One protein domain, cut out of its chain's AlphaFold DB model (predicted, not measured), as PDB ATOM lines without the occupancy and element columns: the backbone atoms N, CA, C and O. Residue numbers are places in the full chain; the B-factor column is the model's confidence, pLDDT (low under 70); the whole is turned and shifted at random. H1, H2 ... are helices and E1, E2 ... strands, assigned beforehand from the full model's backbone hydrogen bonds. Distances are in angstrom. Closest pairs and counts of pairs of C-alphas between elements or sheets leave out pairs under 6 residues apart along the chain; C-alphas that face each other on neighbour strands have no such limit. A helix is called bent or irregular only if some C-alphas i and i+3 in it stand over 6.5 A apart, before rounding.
ATOM      1  N   CYS A   2     157.334  91.337 198.405       30.52
ATOM      2  CA  CYS A   2     156.583  92.592 198.325       30.52
ATOM      3  C   CYS A   2     155.112  92.318 197.954       30.52
ATOM      4  O   CYS A   2     154.802  92.050 196.795       30.52
ATOM      5  N   HIS A   3     154.206  92.393 198.935       31.39
ATOM      6  CA  HIS A   3     152.751  92.240 198.764       31.39
ATOM      7  C   HIS A   3     152.062  93.413 198.025       31.39
ATOM      8  O   HIS A   3     150.842  93.430 197.908       31.39
ATOM      9  N   GLN A   4     152.807  94.387 197.484       38.59
ATOM     10  CA  GLN A   4     152.236  95.588 196.850       38.59
ATOM     11  C   GLN A   4     152.019  95.484 195.329       38.59
ATOM     12  O   GLN A   4     151.360  96.345 194.743       38.59
ATOM     13  N   LEU A   5     152.522  94.436 194.668       38.50
ATOM     14  CA  LEU A   5     152.492  94.338 193.201       38.50
ATOM     15  C   LEU A   5     151.087  94.103 192.610       38.50
ATOM     16  O   LEU A   5     150.851  94.464 191.461       38.50
ATOM     17  N   THR A   6     150.133  93.573 193.381       38.81
ATOM     18  CA  THR A   6     148.725  93.388 192.970       38.81
ATOM     19  C   THR A   6     147.852  94.635 193.165       38.81
ATOM     20  O   THR A   6     146.704  94.664 192.728       38.81
ATOM     21  N   CYS A   7     148.377  95.700 193.777       46.75
ATOM     22  CA  CYS A   7     147.601  96.906 194.077       46.75
ATOM     23  C   CYS A   7     147.514  97.904 192.893       46.75
ATOM     24  O   CYS A   7     146.717  98.838 192.932       46.75
ATOM     25  N   TRP A   8     148.306  97.716 191.828       47.47
ATOM     26  CA  TRP A   8     148.612  98.762 190.831       47.47
ATOM     27  C   TRP A   8     147.711  98.794 189.593       47.47
ATOM     28  O   TRP A   8     147.158  99.847 189.268       47.47
ATOM     29  N   SER A   9     147.465  97.647 188.960       48.75
ATOM     30  CA  SER A   9     146.374  97.509 187.986       48.75
ATOM     31  C   SER A   9     145.037  97.860 188.644       48.75
ATOM     32  O   SER A   9     144.193  98.525 188.044       48.75
ATOM     33  N   ASN A  10     144.897  97.538 189.933       50.28
ATOM     34  CA  ASN A  10     143.789  97.997 190.752       50.28
ATOM     35  C   ASN A  10     143.749  99.520 190.910       50.28
ATOM     36  O   ASN A  10     142.650 100.040 190.828       50.28
ATOM     37  N   TRP A  11     144.843 100.273 191.066       57.00
ATOM     38  CA  TRP A  11     144.762 101.738 191.211       57.00
ATOM     39  C   TRP A  11     144.333 102.450 189.924       57.00
ATOM     40  O   TRP A  11     143.450 103.309 189.969       57.00
ATOM     41  N   ILE A  12     144.873 102.069 188.760       53.91
ATOM     42  CA  ILE A  12     144.427 102.643 187.477       53.91
ATOM     43  C   ILE A  12     142.965 102.244 187.199       53.91
ATOM     44  O   ILE A  12     142.144 103.081 186.829       53.91
ATOM     45  N   ASN A  13     142.588 100.995 187.480       55.22
ATOM     46  CA  ASN A  13     141.197 100.558 187.336       55.22
ATOM     47  C   ASN A  13     140.257 101.187 188.387       55.22
ATOM     48  O   ASN A  13     139.089 101.439 188.100       55.22
ATOM     49  N   THR A  14     140.737 101.463 189.602       55.41
ATOM     50  CA  THR A  14     139.969 102.096 190.692       55.41
ATOM     51  C   THR A  14     139.803 103.586 190.441       55.41
ATOM     52  O   THR A  14     138.717 104.112 190.663       55.41
ATOM     53  N   SER A  15     140.821 104.267 189.915       55.62
ATOM     54  CA  SER A  15     140.693 105.650 189.450       55.62
ATOM     55  C   SER A  15     139.728 105.740 188.264       55.62
ATOM     56  O   SER A  15     138.873 106.624 188.260       55.62
ATOM     57  N   GLU A  16     139.735 104.773 187.336       54.72
ATOM     58  CA  GLU A  16     138.725 104.678 186.271       54.72
ATOM     59  C   GLU A  16     137.299 104.455 186.822       54.72
ATOM     60  O   GLU A  16     136.351 105.094 186.359       54.72
ATOM     61  N   LYS A  17     137.125 103.597 187.839       55.56
ATOM     62  CA  LYS A  17     135.827 103.368 188.509       55.56
ATOM     63  C   LYS A  17     135.349 104.588 189.307       55.56
ATOM     64  O   LYS A  17     134.183 104.956 189.205       55.56
ATOM     65  N   SER A  18     136.242 105.247 190.043       52.69
ATOM     66  CA  SER A  18     135.949 106.444 190.846       52.69
ATOM     67  C   SER A  18     135.554 107.640 189.970       52.69
ATOM     68  O   SER A  18     134.604 108.359 190.286       52.69
ATOM     69  N   LEU A  19     136.198 107.800 188.806       50.84
ATOM     70  CA  LEU A  19     135.844 108.818 187.809       50.84
ATOM     71  C   LEU A  19     134.448 108.608 187.202       50.84
ATOM     72  O   LEU A  19     133.788 109.585 186.856       50.84
ATOM     73  N   LYS A  20     133.961 107.363 187.106       52.56
ATOM     74  CA  LYS A  20     132.593 107.080 186.631       52.56
ATOM     75  C   LYS A  20     131.508 107.474 187.640       52.56
ATOM     76  O   LYS A  20     130.362 107.647 187.236       52.56
ATOM     77  N   VAL A  33     148.117 110.440 180.887       88.31
ATOM     78  CA  VAL A  33     149.028 110.250 182.021       88.31
ATOM     79  C   VAL A  33     150.165 109.323 181.626       88.31
ATOM     80  O   VAL A  33     149.995 108.452 180.777       88.31
ATOM     81  N   SER A  34     151.315 109.496 182.258       88.88
ATOM     82  CA  SER A  34     152.367 108.488 182.296       88.88
ATOM     83  C   SER A  34     152.724 108.268 183.757       88.88
ATOM     84  O   SER A  34     152.819 109.238 184.508       88.88
ATOM     85  N   SER A  35     152.859 107.013 184.168       88.75
ATOM     86  CA  SER A  35     153.148 106.638 185.551       88.75
ATOM     87  C   SER A  35     154.248 105.591 185.589       88.75
ATOM     88  O   SER A  35     154.352 104.770 184.674       88.75
ATOM     89  N   ALA A  36     155.067 105.618 186.641       90.44
ATOM     90  CA  ALA A  36     156.088 104.608 186.849       90.44
ATOM     91  C   ALA A  36     156.241 104.224 188.325       90.44
ATOM     92  O   ALA A  36     156.108 105.065 189.212       90.44
ATOM     93  N   CYS A  37     156.552 102.950 188.565       90.69
ATOM     94  CA  CYS A  37     156.935 102.392 189.858       90.69
ATOM     95  C   CYS A  37     158.392 101.959 189.802       90.69
ATOM     96  O   CYS A  37     158.735 101.147 188.941       90.69
ATOM     97  N   LEU A  38     159.216 102.413 190.742       88.75
ATOM     98  CA  LEU A  38     160.579 101.918 190.897       88.75
ATOM     99  C   LEU A  38     160.652 100.930 192.066       88.75
ATOM    100  O   LEU A  38     160.429 101.295 193.217       88.75
ATOM    101  N   ASP A  39     160.987  99.678 191.767       90.12
ATOM    102  CA  ASP A  39     161.432  98.704 192.761       90.12
ATOM    103  C   ASP A  39     162.945  98.869 192.953       90.12
ATOM    104  O   ASP A  39     163.740  98.475 192.095       90.12
ATOM    105  N   HIS A  40     163.338  99.468 194.078       84.56
ATOM    106  CA  HIS A  40     164.741  99.719 194.410       84.56
ATOM    107  C   HIS A  40     165.538  98.442 194.698       84.56
ATOM    108  O   HIS A  40     166.737  98.412 194.425       84.56
ATOM    109  N   GLN A  41     164.901  97.385 195.213       88.56
ATOM    110  CA  GLN A  41     165.588  96.129 195.526       88.56
ATOM    111  C   GLN A  41     165.928  95.372 194.245       88.56
ATOM    112  O   GLN A  41     167.038  94.870 194.087       88.56
ATOM    113  N   GLN A  42     164.982  95.321 193.306       89.06
ATOM    114  CA  GLN A  42     165.161  94.612 192.038       89.06
ATOM    115  C   GLN A  42     165.721  95.495 190.920       89.06
ATOM    116  O   GLN A  42     165.980  94.989 189.828       89.06
ATOM    117  N   LYS A  43     165.872  96.805 191.163       88.62
ATOM    118  CA  LYS A  43     166.201  97.819 190.150       88.62
ATOM    119  C   LYS A  43     165.284  97.726 188.926       88.62
ATOM    120  O   LYS A  43     165.733  97.807 187.783       88.62
ATOM    121  N   LYS A  44     163.987  97.513 189.156       91.88
ATOM    122  CA  LYS A  44     162.987  97.372 188.089       91.88
ATOM    123  C   LYS A  44     162.068  98.576 188.076       91.88
ATOM    124  O   LYS A  44     161.456  98.902 189.088       91.88
ATOM    125  N   LEU A  45     161.936  99.191 186.911       90.56
ATOM    126  CA  LEU A  45     160.946 100.220 186.655       90.56
ATOM    127  C   LEU A  45     159.769  99.597 185.909       90.56
ATOM    128  O   LEU A  45     159.945  99.060 184.815       90.56
ATOM    129  N   LYS A  46     158.573  99.677 186.486       92.69
ATOM    130  CA  LYS A  46     157.324  99.343 185.796       92.69
ATOM    131  C   LYS A  46     156.640 100.616 185.345       92.69
ATOM    132  O   LYS A  46     156.574 101.565 186.118       92.69
ATOM    133  N   VAL A  47     156.142 100.641 184.118       92.06
ATOM    134  CA  VAL A  47     155.603 101.842 183.479       92.06
ATOM    135  C   VAL A  47     154.290 101.501 182.798       92.06
ATOM    136  O   VAL A  47     154.215 100.511 182.074       92.06
ATOM    137  N   ALA A  48     153.287 102.349 182.994       91.75
ATOM    138  CA  ALA A  48     152.024 102.301 182.269       91.75
ATOM    139  C   ALA A  48     151.589 103.726 181.920       91.75
ATOM    140  O   ALA A  48     151.663 104.638 182.758       91.75
ATOM    141  N   SER A  49     151.132 103.917 180.681       90.94
ATOM    142  CA  SER A  49     150.873 105.259 180.158       90.94
ATOM    143  C   SER A  49     149.689 105.322 179.192       90.94
ATOM    144  O   SER A  49     149.548 104.507 178.281       90.94
ATOM    145  N   ALA A  50     148.883 106.372 179.344       91.88
ATOM    146  CA  ALA A  50     147.743 106.729 178.508       91.88
ATOM    147  C   ALA A  50     148.091 107.947 177.639       91.88
ATOM    148  O   ALA A  50     148.154 109.077 178.130       91.88
ATOM    149  N   ARG A  51     148.340 107.721 176.341       89.94
ATOM    150  CA  ARG A  51     148.722 108.736 175.329       89.94
ATOM    151  C   ARG A  51     149.916 109.651 175.662       89.94
ATOM    152  O   ARG A  51     150.178 110.579 174.899       89.94
ATOM    153  N   ARG A  52     150.668 109.392 176.734       89.62
ATOM    154  CA  ARG A  52     151.879 110.147 177.089       89.62
ATOM    155  C   ARG A  52     153.101 109.242 177.179       89.62
ATOM    156  O   ARG A  52     153.113 108.368 178.035       89.62
ATOM    157  N   PRO A  53     154.108 109.420 176.314       91.56
ATOM    158  CA  PRO A  53     155.296 108.586 176.369       91.56
ATOM    159  C   PRO A  53     156.097 108.844 177.648       91.56
ATOM    160  O   PRO A  53     156.099 109.955 178.178       91.56
ATOM    161  N   LEU A  54     156.807 107.818 178.110       92.81
ATOM    162  CA  LEU A  54     157.908 107.969 179.062       92.81
ATOM    163  C   LEU A  54     159.218 107.949 178.287       92.81
ATOM    164  O   LEU A  54     159.405 107.089 177.425       92.81
ATOM    165  N   TRP A  55     160.122 108.878 178.578       93.31
ATOM    166  CA  TRP A  55     161.434 108.901 177.939       93.31
ATOM    167  C   TRP A  55     162.493 108.486 178.949       93.31
ATOM    168  O   TRP A  55     162.512 108.971 180.080       93.31
ATOM    169  N   VAL A  56     163.358 107.566 178.535       92.56
ATOM    170  CA  VAL A  56     164.426 107.003 179.357       92.56
ATOM    171  C   VAL A  56     165.747 107.305 178.676       92.56
ATOM    172  O   VAL A  56     165.965 106.875 177.543       92.56
ATOM    173  N   GLN A  57     166.616 108.044 179.355       92.06
ATOM    174  CA  GLN A  57     167.992 108.244 178.919       92.06
ATOM    175  C   GLN A  57     168.883 107.244 179.636       92.06
ATOM    176  O   GLN A  57     168.942 107.228 180.867       92.06
ATOM    177  N   HIS A  58     169.534 106.393 178.853       87.38
ATOM    178  CA  HIS A  58     170.563 105.483 179.340       87.38
ATOM    179  C   HIS A  58     171.930 106.175 179.322       87.38
ATOM    180  O   HIS A  58     172.082 107.230 178.705       87.38
ATOM    181  N   GLN A  59     172.920 105.559 179.971       82.06
ATOM    182  CA  GLN A  59     174.316 105.980 179.840       82.06
ATOM    183  C   GLN A  59     174.751 105.926 178.362       82.06
ATOM    184  O   GLN A  59     174.399 104.983 177.648       82.06
ATOM    185  N   GLY A  60     175.492 106.935 177.909       82.56
ATOM    186  CA  GLY A  60     175.850 107.169 176.507       82.56
ATOM    187  C   GLY A  60     174.868 108.074 175.750       82.56
ATOM    188  O   GLY A  60     174.905 108.132 174.523       82.56
ATOM    189  N   GLY A  61     173.940 108.729 176.452       83.94
ATOM    190  CA  GLY A  61     173.111 109.814 175.914       83.94
ATOM    191  C   GLY A  61     171.935 109.350 175.059       83.94
ATOM    192  O   GLY A  61     171.117 110.162 174.621       83.94
ATOM    193  N   PHE A  62     171.791 108.043 174.841       88.94
ATOM    194  CA  PHE A  62     170.704 107.482 174.051       88.94
ATOM    195  C   PHE A  62     169.356 107.597 174.776       88.94
ATOM    196  O   PHE A  62     169.189 107.110 175.897       88.94
ATOM    197  N   ILE A  63     168.365 108.180 174.091       92.25
ATOM    198  CA  ILE A  63     166.992 108.297 174.592       92.25
ATOM    199  C   ILE A  63     166.086 107.257 173.946       92.25
ATOM    200  O   ILE A  63     165.786 107.305 172.744       92.25
ATOM    201  N   LYS A  64     165.567 106.372 174.796       91.31
ATOM    202  CA  LYS A  64     164.513 105.414 174.480       91.31
ATOM    203  C   LYS A  64     163.149 105.996 174.840       91.31
ATOM    204  O   LYS A  64     162.903 106.381 175.979       91.31
ATOM    205  N   GLU A  65     162.236 106.000 173.874       92.19
ATOM    206  CA  GLU A  65     160.831 106.332 174.110       92.19
ATOM    207  C   GLU A  65     160.037 105.054 174.400       92.19
ATOM    208  O   GLU A  65     159.982 104.138 173.576       92.19
ATOM    209  N   ILE A  66     159.395 105.000 175.564       92.50
ATOM    210  CA  ILE A  66     158.391 103.990 175.891       92.50
ATOM    211  C   ILE A  66     157.052 104.520 175.401       92.50
ATOM    212  O   ILE A  66     156.504 105.486 175.943       92.50
ATOM    213  N   ARG A  67     156.563 103.912 174.320       91.81
ATOM    214  CA  ARG A  67     155.331 104.347 173.668       91.81
ATOM    215  C   ARG A  67     154.145 104.098 174.595       91.81
ATOM    216  O   ARG A  67     154.030 103.010 175.149       91.81
ATOM    217  N   PRO A  68     153.240 105.075 174.736       91.81
ATOM    218  CA  PRO A  68     152.046 104.881 175.524       91.81
ATOM    219  C   PRO A  68     151.031 104.047 174.756       91.81
ATOM    220  O   PRO A  68     150.978 104.065 173.519       91.81
ATOM    221  N   GLN A  69     150.116 103.441 175.497       91.62
ATOM    222  CA  GLN A  69     148.919 102.881 174.905       91.62
ATOM    223  C   GLN A  69     148.075 104.012 174.302       91.62
ATOM    224  O   GLN A  69     147.902 105.087 174.895       91.62
ATOM    225  N   ARG A  70     147.511 103.791 173.108       88.75
ATOM    226  CA  ARG A  70     146.697 104.787 172.378       88.75
ATOM    227  C   ARG A  70     145.275 104.946 172.944       88.75
ATOM    228  O   ARG A  70     144.350 105.318 172.225       88.75
ATOM    229  N   ARG A  71     145.107 104.718 174.246       88.38
ATOM    230  CA  ARG A  71     143.851 104.813 174.998       88.38
ATOM    231  C   ARG A  71     143.876 106.012 175.947       88.38
ATOM    232  O   ARG A  71     144.926 106.377 176.471       88.38
ATOM    233  N   ILE A  72     142.710 106.620 176.153       86.69
ATOM    234  CA  ILE A  72     142.468 107.698 177.120       86.69
ATOM    235  C   ILE A  72     141.920 107.101 178.422       86.69
ATOM    236  O   ILE A  72     141.090 106.190 178.388       86.69
ATOM    237  N   LEU A  73     142.355 107.629 179.566       84.56
ATOM    238  CA  LEU A  73     141.780 107.272 180.867       84.56
ATOM    239  C   LEU A  73     140.306 107.689 180.963       84.56
ATOM    240  O   LEU A  73     139.936 108.792 180.568       84.56
ATOM    241  N   GLY A  74     139.462 106.808 181.503       79.88
ATOM    242  CA  GLY A  74     138.024 107.063 181.658       79.88
ATOM    243  C   GLY A  74     137.188 106.849 180.391       79.88
ATOM    244  O   GLY A  74     135.963 106.919 180.463       79.88
ATOM    245  N   GLN A  75     137.807 106.549 179.243       82.12
ATOM    246  CA  GLN A  75     137.085 106.163 178.030       82.12
ATOM    247  C   GLN A  75     136.815 104.647 178.028       82.12
ATOM    248  O   GLN A  75     137.740 103.874 178.316       82.12
ATOM    249  N   PRO A  76     135.596 104.200 177.659       79.12
ATOM    250  CA  PRO A  76     135.331 102.792 177.393       79.12
ATOM    251  C   PRO A  76     136.342 102.238 176.389       79.12
ATOM    252  O   PRO A  76     136.630 102.863 175.368       79.12
ATOM    253  N   SER A  77     136.894 101.068 176.684       81.12
ATOM    254  CA  SER A  77     137.841 100.396 175.807       81.12
ATOM    255  C   SER A  77     137.517  98.919 175.732       81.12
ATOM    256  O   SER A  77     137.102  98.314 176.716       81.12
ATOM    257  N   MET A  78     137.769  98.347 174.558       82.12
ATOM    258  CA  MET A  78     137.764  96.902 174.345       82.12
ATOM    259  C   MET A  78     138.912  96.201 175.086       82.12
ATOM    260  O   MET A  78     138.864  94.991 175.302       82.12
ATOM    261  N   LEU A  79     139.954  96.947 175.469       81.38
ATOM    262  CA  LEU A  79     141.119  96.412 176.162       81.38
ATOM    263  C   LEU A  79     140.828  96.286 177.656       81.38
ATOM    264  O   LEU A  79     140.513  97.266 178.334       81.38
ATOM    265  N   LYS A  80     140.969  95.060 178.169       81.69
ATOM    266  CA  LYS A  80     140.733  94.733 179.582       81.69
ATOM    267  C   LYS A  80     141.846  95.235 180.507       81.69
ATOM    268  O   LYS A  80     141.586  95.478 181.680       81.69
ATOM    269  N   HIS A  81     143.060  95.400 179.983       84.94
ATOM    270  CA  HIS A  81     144.246  95.765 180.754       84.94
ATOM    271  C   HIS A  81     145.035  96.879 180.064       84.94
ATOM    272  O   HIS A  81     144.911  97.089 178.852       84.94
ATOM    273  N   TRP A  82     145.826  97.591 180.863       85.94
ATOM    274  CA  TRP A  82     146.793  98.556 180.364       85.94
ATOM    275  C   TRP A  82     148.070  97.848 179.923       85.94
ATOM    276  O   TRP A  82     148.461  96.850 180.529       85.94
ATOM    277  N   ASP A  83     148.710  98.374 178.883       89.62
ATOM    278  CA  ASP A  83     150.019  97.887 178.460       89.62
ATOM    279  C   ASP A  83     151.061  98.323 179.496       89.62
ATOM    280  O   ASP A  83     151.289  99.518 179.716       89.62
ATOM    281  N   GLU A  84     151.677  97.342 180.152       90.88
ATOM    282  CA  GLU A  84     152.725  97.559 181.142       90.88
ATOM    283  C   GLU A  84     154.094  97.236 180.541       90.88
ATOM    284  O   GLU A  84     154.325  96.161 179.985       90.88
ATOM    285  N   HIS A  85     155.042  98.151 180.711       91.62
ATOM    286  CA  HIS A  85     156.435  97.941 180.343       91.62
ATOM    287  C   HIS A  85     157.277  97.769 181.602       91.62
ATOM    288  O   HIS A  85     157.233  98.602 182.503       91.62
ATOM    289  N   THR A  86     158.078  96.705 181.653       92.31
ATOM    290  CA  THR A  86     159.098  96.526 182.692       92.31
ATOM    291  C   THR A  86     160.474  96.779 182.094       92.31
ATOM    292  O   THR A  86     160.818  96.225 181.051       92.31
ATOM    293  N   LEU A  87     161.259  97.618 182.755       90.00
ATOM    294  CA  LEU A  87     162.612  97.985 182.359       90.00
ATOM    295  C   LEU A  87     163.558  97.736 183.530       90.00
ATOM    296  O   LEU A  87     163.202  97.977 184.684       90.00
ATOM    297  N   ILE A  88     164.774  97.286 183.235       89.62
ATOM    298  CA  ILE A  88     165.853  97.280 184.224       89.62
ATOM    299  C   ILE A  88     166.401  98.703 184.295       89.62
ATOM    300  O   ILE A  88     166.813  99.269 183.280       89.62
ATOM    301  N   PHE A  89     166.365  99.291 185.484       83.81
ATOM    302  CA  PHE A  89     166.834 100.645 185.718       83.81
ATOM    303  C   PHE A  89     168.303 100.608 186.130       83.81
ATOM    304  O   PHE A  89     168.659 100.170 187.225       83.81
ATOM    305  N   VAL A  90     169.169 101.028 185.210       83.94
ATOM    306  CA  VAL A  90     170.618 101.062 185.422       83.94
ATOM    307  C   VAL A  90     170.987 102.375 186.106       83.94
ATOM    308  O   VAL A  90     170.464 103.431 185.749       83.94
ATOM    309  N   THR A  91     171.899 102.322 187.078       83.56
ATOM    310  CA  THR A  91     172.405 103.510 187.778       83.56
ATOM    311  C   THR A  91     172.880 104.575 186.783       83.56
ATOM    312  O   THR A  91     173.535 104.260 185.793       83.56
ATOM    313  N   GLY A  92     172.537 105.840 187.032       84.44
ATOM    314  CA  GLY A  92     172.855 106.957 186.133       84.44
ATOM    315  C   GLY A  92     171.866 107.150 184.977       84.44
ATOM    316  O   GLY A  92     171.975 108.138 184.261       84.44
ATOM    317  N   SER A  93     170.875 106.264 184.811       88.12
ATOM    318  CA  SER A  93     169.773 106.510 183.874       88.12
ATOM    319  C   SER A  93     168.857 107.627 184.379       88.12
ATOM    320  O   SER A  93     168.674 107.797 185.587       88.12
ATOM    321  N   ARG A  94     168.231 108.356 183.453       91.06
ATOM    322  CA  ARG A  94     167.277 109.433 183.759       91.06
ATOM    323  C   ARG A  94     165.906 109.136 183.174       91.06
ATOM    324  O   ARG A  94     165.791 108.545 182.100       91.06
TER     325      ARG A  94
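What this domain is: This is residues 2 to 20 and 33 to 94 of the 143 residues of the protein "PPM-type phosphatase domain-containing protein" of Deltaproteobacteria bacterium (UniProt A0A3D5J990). An antiparallel sheet of three strands, in the order E1, E2, E5, has the short hairpin E3 and E4 over one of its faces, loosely joined by few close contacts. Helix H1 only grazes that sheet with its residues 5 to 12, and a long loop, residues 67 to 83, links E4 to E5. The printed part has 81 residues with one named helix followed by five named strands, a mixed class of helices and strands. It is only just compact, close to loose, with a radius of gyration of the C-alphas of 14.0 A and spans of 43 by 29 by 17 A.

Where its parts are: Find C-alpha 5 at (152.492, 94.338, 193.201); from there H1 runs through residues 5 to 20, 24.5 A long, with a kink of 28 degrees near residue 13. It is only just irregular: C-alphas 6 and 9 are 6.9 A apart. After the cut, E1, residues 33 to 39, starts at (149.028, 110.250, 182.021) and spans 20.1 A; E2, residues 44 to 50, spans 20.3 A. Then come E3, residues 54 to 57, E4, residues 63 to 66, and E5, residues 84 to 88, ending at (165.853, 97.280, 184.224).

How they stand to each other: Look first at the hairpin E1 and E2, where N 37 and O 46 are 2.8 A apart, within hydrogen-bond range. On E2's other side, N 45 and O 87 of E5 are within range at 2.8 A. In the hairpin E3 and E4, N 64 and O 56 are 2.8 A apart, also within range. The closest C-alphas of E1 and E3, Ser 34 and Leu 54, are 6.4 A apart. H1 is apart from E3 and E4; 10 of its 12 O i to N i+4 pairs are within range.

The domain as a whole: The C-alphas farthest apart, Lys 20 and Gly 60, are separated by 44.4 A. Residues 21 to 32 are not printed, and C-alphas 20 and 33 are 17.4 A apart across the cut. The link from E4 to E5 is long. Look at residues 2 to 20 for pLDDT under 70.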